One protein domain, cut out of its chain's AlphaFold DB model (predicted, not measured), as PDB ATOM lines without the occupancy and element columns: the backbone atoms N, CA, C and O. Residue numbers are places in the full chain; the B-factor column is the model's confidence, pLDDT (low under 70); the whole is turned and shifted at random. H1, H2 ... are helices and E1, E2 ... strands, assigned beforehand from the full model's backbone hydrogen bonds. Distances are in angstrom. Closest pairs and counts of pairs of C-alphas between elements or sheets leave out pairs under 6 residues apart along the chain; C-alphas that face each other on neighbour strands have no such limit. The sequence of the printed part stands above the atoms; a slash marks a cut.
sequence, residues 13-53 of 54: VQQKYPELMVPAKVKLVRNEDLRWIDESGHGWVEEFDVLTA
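Overview. This is residues 13 to 53 of the 54 residues of an uncharacterized protein of uncultured bacterium (UniProt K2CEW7). The printed part is a flat, open U of slender parts: the antiparallel strand pair E1 and E4 makes the base, the hairpin E2 and E3 makes one arm, and two single-turn helices, H1 and H2, make the other. Its inside is empty, and of the helix arm residues 15 to 20 stick out free. The printed part has 41 residues with two named helices and four named strands, in the order H1, H2, E1, E2, E3, E4. There are two sheets of two strands, E1 - E4 and E2 - E3, both antiparallel, and the class is mixed, helices and strands. The whole is extended, with a radius of gyration of the C-alphas of 14.5 A and spans of 35 by 26 by 9 A.

Along the chain. Start at C-alpha 13, at (219.942, 279.981, 163.873), where H1 begins; it takes residues 13 to 16. After Tyr 17 comes H2, residues 18 to 21. Go on to C-alpha 26 at (206.626, 265.835, 164.554); from there E1 runs to residue 30, 13.1 A from first to last C-alpha. Next find E2 at residues 36 to 38, 6.6 A long, and E3 at residues 44 to 46, 6.9 A long. Past Glu 47, E4 takes residues 48 to 52, 12.9 A long, and ends at C-alpha 52, (204.631, 262.204, 163.278).

Arrangement. Look first at H1 and H2, which touch only at the corner by their link, and only just, with 3 pairs of C-alphas within 8 A; the closest are those of Gln 14 and Met 21, 6.3 A. Both helices are too short for an O i to N i+4 pair, and in each the single O i to N i+3 pair is within hydrogen-bond range. H1 is apart from the four strands. E1 and E4 are antiparallel neighbours at 147 degrees; N 27 and O 51 are within hydrogen-bond range at 2.8 A, as are N 49 and O 29 at 2.9 A. E1 and E2 are apart. E2 and E3 form a hairpin, antiparallel at 147 degrees; see N 37 and O 45 at 2.8 A, within hydrogen-bond range. E3 runs on into E4 across a break of 1 residue, at 36 degrees, and the two meet only through their link.

Size, cuts and confidence. The two C-alphas farthest apart are those of Gln 15 and Asp 33, 38.9 A. The printed part has no cut, and the five links between its named elements are tight. The mean pLDDT of the printed part is 88.8, and no printed residue is under 70.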
ATOM      1  N   VAL A  13     220.401 281.204 163.200       84.50
ATOM      2  CA  VAL A  13     219.942 279.981 163.873       84.50
ATOM      3  C   VAL A  13     220.721 278.777 163.356       84.50
ATOM      4  O   VAL A  13     221.158 277.973 164.166       84.50
ATOM      5  N   GLN A  14     220.985 278.686 162.052       87.25
ATOM      6  CA  GLN A  14     221.783 277.602 161.469       87.25
ATOM      7  C   GLN A  14     223.198 277.518 162.056       87.25
ATOM      8  O   GLN A  14     223.692 276.424 162.311       87.25
ATOM      9  N   GLN A  15     223.856 278.659 162.266       90.56
ATOM     10  CA  GLN A  15     225.201 278.695 162.843       90.56
ATOM     11  C   GLN A  15     225.208 278.318 164.327       90.56
ATOM     12  O   GLN A  15     226.150 277.677 164.788       90.56
ATOM     13  N   LYS A  16     224.182 278.738 165.077       94.31
ATOM     14  CA  LYS A  16     224.117 278.535 166.529       94.31
ATOM     15  C   LYS A  16     223.534 277.175 166.925       94.31
ATOM     16  O   LYS A  16     223.961 276.617 167.929       94.31
ATOM     17  N   TYR A  17     222.580 276.680 166.146       88.06
ATOM     18  CA  TYR A  17     221.800 275.467 166.393       88.06
ATOM     19  C   TYR A  17     221.648 274.663 165.089       88.06
ATOM     20  O   TYR A  17     220.549 274.576 164.524       88.06
ATOM     21  N   PRO A  18     222.745 274.114 164.540       87.50
ATOM     22  CA  PRO A  18     222.700 273.343 163.298       87.50
ATOM     23  C   PRO A  18     221.761 272.128 163.381       87.50
ATOM     24  O   PRO A  18     221.172 271.732 162.378       87.50
ATOM     25  N   GLU A  19     221.562 271.567 164.572       85.69
ATOM     26  CA  GLU A  19     220.638 270.468 164.848       85.69
ATOM     27  C   GLU A  19     219.164 270.833 164.634       85.69
ATOM     28  O   GLU A  19     218.363 269.944 164.363       85.69
ATOM     29  N   LEU A  20     218.803 272.119 164.702       84.88
ATOM     30  CA  LEU A  20     217.437 272.594 164.443       84.88
ATOM     31  C   LEU A  20     217.140 272.772 162.949       84.88
ATOM     32  O   LEU A  20     216.009 273.081 162.585       84.88
ATOM     33  N   MET A  21     218.141 272.603 162.081       85.94
ATOM     34  CA  MET A  21     217.972 272.701 160.627       85.94
ATOM     35  C   MET A  21     217.511 271.386 159.993       85.94
ATOM     36  O   MET A  21     217.314 271.320 158.781       85.94
ATOM     37  N   VAL A  22     217.380 270.323 160.787       84.12
ATOM     38  CA  VAL A  22     216.826 269.055 160.312       84.12
ATOM     39  C   VAL A  22     215.305 269.168 160.184       84.12
ATOM     40  O   VAL A  22     214.681 269.894 160.963       84.12
ATOM     41  N   PRO A  23     214.680 268.441 159.242       84.44
ATOM     42  CA  PRO A  23     213.228 268.366 159.174       84.44
ATOM     43  C   PRO A  23     212.631 267.965 160.525       84.44
ATOM     44  O   PRO A  23     213.114 267.038 161.187       84.44
ATOM     45  N   ALA A  24     211.580 268.671 160.943       86.00
ATOM     46  CA  ALA A  24     210.860 268.329 162.159       86.00
ATOM     47  C   ALA A  24     210.254 266.927 162.011       86.00
ATOM     48  O   ALA A  24     209.589 266.644 161.023       86.00
ATOM     49  N   LYS A  25     210.472 266.057 163.002       87.75
ATOM     50  CA  LYS A  25     209.927 264.683 163.023       87.75
ATOM     51  C   LYS A  25     208.475 264.615 163.483       87.75
ATOM     52  O   LYS A  25     207.848 263.564 163.411       87.75
ATOM     53  N   VAL A  26     207.977 265.716 164.028       90.06
ATOM     54  CA  VAL A  26     206.626 265.835 164.554       90.06
ATOM     55  C   VAL A  26     206.021 267.152 164.106       90.06
ATOM     56  O   VAL A  26     206.727 268.147 163.928       90.06
ATOM     57  N   LYS A  27     204.706 267.157 163.947       90.38
ATOM     58  CA  LYS A  27     203.907 268.325 163.617       90.38
ATOM     59  C   LYS A  27     202.853 268.514 164.697       90.38
ATOM     60  O   LYS A  27     202.144 267.573 165.041       90.38
ATOM     61  N   LEU A  28     202.752 269.741 165.198       90.88
ATOM     62  CA  LEU A  28     201.650 270.151 166.059       90.88
ATOM     63  C   LEU A  28     200.444 270.476 165.178       90.88
ATOM     64  O   LEU A  28     200.552 271.274 164.240       90.88
ATOM     65  N   VAL A  29     199.315 269.840 165.457       91.25
ATOM     66  CA  VAL A  29     198.057 270.043 164.742       91.25
ATOM     67  C   VAL A  29     197.026 270.563 165.722       91.25
ATOM     68  O   VAL A  29     196.910 270.083 166.846       91.25
ATOM     69  N   ARG A  30     196.327 271.620 165.309       89.38
ATOM     70  CA  ARG A  30     195.287 272.232 166.126       89.38
ATOM     71  C   ARG A  30     194.154 271.229 166.314       89.38
ATOM     72  O   ARG A  30     193.712 270.652 165.322       89.38
ATOM     73  N   ASN A  31     193.703 271.055 167.550       84.00
ATOM     74  CA  ASN A  31     192.602 270.150 167.847       84.00
ATOM     75  C   ASN A  31     191.297 270.685 167.223       84.00
ATOM     76  O   ASN A  31     191.081 271.900 167.178       84.00
ATOM     77  N   GLU A  32     190.437 269.793 166.730       84.56
ATOM     78  CA  GLU A  32     189.102 270.179 166.246       84.56
ATOM     79  C   GLU A  32     188.229 270.660 167.414       84.56
ATOM     80  O   GLU A  32     187.488 271.637 167.279       84.56
ATOM     81  N   ASP A  33     188.407 270.039 168.583       86.75
ATOM     82  CA  ASP A  33     187.819 270.469 169.846       86.75
ATOM     83  C   ASP A  33     188.826 271.316 170.628       86.75
ATOM     84  O   ASP A  33     189.742 270.810 171.281       86.75
ATOM     85  N   LEU A  34     188.653 272.635 170.567       86.94
ATOM     86  CA  LEU A  34     189.590 273.591 171.144       86.94
ATOM     87  C   LEU A  34     189.613 273.493 172.679       86.94
ATOM     88  O   LEU A  34     188.623 273.790 173.354       86.94
ATOM     89  N   ARG A  35     190.763 273.096 173.232       90.38
ATOM     90  CA  ARG A  35     190.985 272.925 174.672       90.38
ATOM     91  C   ARG A  35     192.057 273.879 175.175       90.38
ATOM     92  O   ARG A  35     193.114 274.022 174.564       90.38
ATOM     93  N   TRP A  36     191.768 274.510 176.308       91.75
ATOM     94  CA  TRP A  36     192.677 275.423 176.992       91.75
ATOM     95  C   TRP A  36     193.199 274.790 178.275       91.75
ATOM     96  O   TRP A  36     192.434 274.209 179.046       91.75
ATOM     97  N   ILE A  37     194.495 274.947 178.508       91.25
ATOM     98  CA  ILE A  37     195.190 274.518 179.718       91.25
ATOM     99  C   ILE A  37     195.519 275.775 180.528       91.25
ATOM    100  O   ILE A  37     196.076 276.733 179.986       91.25
ATOM    101  N   ASP A  38     195.153 275.776 181.809       93.38
ATOM    102  CA  ASP A  38     195.479 276.853 182.751       93.38
ATOM    103  C   ASP A  38     196.944 276.731 183.195       93.38
ATOM    104  O   ASP A  38     197.325 275.768 183.862       93.38
ATOM    105  N   GLU A  39     197.766 277.712 182.831       93.25
ATOM    106  CA  GLU A  39     199.173 277.820 183.227       93.25
ATOM    107  C   GLU A  39     199.364 278.786 184.415       93.25
ATOM    108  O   GLU A  39     200.459 279.287 184.693       93.25
ATOM    109  N   SER A  40     198.283 279.055 185.156       91.06
ATOM    110  CA  SER A  40     198.262 279.887 186.355       91.06
ATOM    111  C   SER A  40     198.775 281.309 186.084       91.06
ATOM    112  O   SER A  40     198.128 282.100 185.401       91.06
ATOM    113  N   GLY A  41     199.952 281.665 186.614       88.69
ATOM    114  CA  GLY A  41     200.515 283.014 186.500       88.69
ATOM    115  C   GLY A  41     200.900 283.422 185.076       88.69
ATOM    116  O   GLY A  41     201.145 284.604 184.837       88.69
ATOM    117  N   HIS A  42     200.946 282.467 184.143       89.75
ATOM    118  CA  HIS A  42     201.309 282.693 182.744       89.75
ATOM    119  C   HIS A  42     200.096 282.725 181.798       89.75
ATOM    120  O   HIS A  42     200.251 283.047 180.620       89.75
ATOM    121  N   GLY A  43     198.883 282.515 182.324       91.62
ATOM    122  CA  GLY A  43     197.635 282.595 181.569       91.62
ATOM    123  C   GLY A  43     197.188 281.241 181.030       91.62
ATOM    124  O   GLY A  43     197.231 280.248 181.744       91.62
ATOM    125  N   TRP A  44     196.714 281.216 179.784       92.56
ATOM    126  CA  TRP A  44     196.120 280.030 179.164       92.56
ATOM    127  C   TRP A  44     196.882 279.652 177.903       92.56
ATOM    128  O   TRP A  44     197.189 280.518 177.079       92.56
ATOM    129  N   VAL A  45     197.131 278.358 177.730       92.38
ATOM    130  CA  VAL A  45     197.758 277.805 176.524       92.38
ATOM    131  C   VAL A  45     196.811 276.839 175.828       92.38
ATOM    132  O   VAL A  45     195.982 276.193 176.466       92.38
ATOM    133  N   GLU A  46     196.901 276.774 174.505       91.69
ATOM    134  CA  GLU A  46     196.053 275.898 173.699       91.69
ATOM    135  C   GLU A  46     196.677 274.499 173.591       91.69
ATOM    136  O   GLU A  46     197.886 274.363 173.388       91.69
ATOM    137  N   GLU A  47     195.853 273.461 173.727       91.88
ATOM    138  CA  GLU A  47     196.253 272.069 173.510       91.88
ATOM    139  C   GLU A  47     196.364 271.761 172.004       91.88
ATOM    140  O   GLU A  47     195.487 272.113 171.214       91.88
ATOM    141  N   PHE A  48     197.433 271.064 171.609       91.44
ATOM    142  CA  PHE A  48     197.662 270.604 170.237       91.44
ATOM    143  C   PHE A  48     197.895 269.097 170.209       91.44
ATOM    144  O   PHE A  48     198.590 268.554 171.069       91.44
ATOM    145  N   ASP A  49     197.397 268.447 169.162       90.19
ATOM    146  CA  ASP A  49     197.746 267.066 168.863       90.19
ATOM    147  C   ASP A  49     199.150 266.996 168.261       90.19
ATOM    148  O   ASP A  49     199.568 267.854 167.475       90.19
ATOM    149  N   VAL A  50     199.887 265.947 168.616       90.50
ATOM    150  CA  VAL A  50     201.231 265.693 168.096       90.50
ATOM    151  C   VAL A  50     201.157 264.545 167.101       90.50
ATOM    152  O   VAL A  50     200.890 263.407 167.478       90.50
ATOM    153  N   LEU A  51     201.426 264.837 165.830       89.69
ATOM    154  CA  LEU A  51     201.524 263.831 164.773       89.69
ATOM    155  C   LEU A  51     202.983 263.630 164.380       89.69
ATOM    156  O   LEU A  51     203.767 264.577 164.406       89.69
ATOM    157  N   THR A  52     203.358 262.420 163.974       88.19
ATOM    158  CA  THR A  52     204.631 262.204 163.278       88.19
ATOM    159  C   THR A  52     204.585 262.878 161.912       88.19
ATOM    160  O   THR A  52     203.573 262.818 161.215       88.19
ATOM    161  N   ALA A  53     205.667 263.559 161.554       77.00
ATOM    162  CA  ALA A  53     205.853 264.100 160.219       77.00
ATOM    163  C   ALA A  53     206.443 262.987 159.340       77.00
ATOM    164  O   ALA A  53     207.533 262.499 159.646       77.00
TER     165      ALA A  53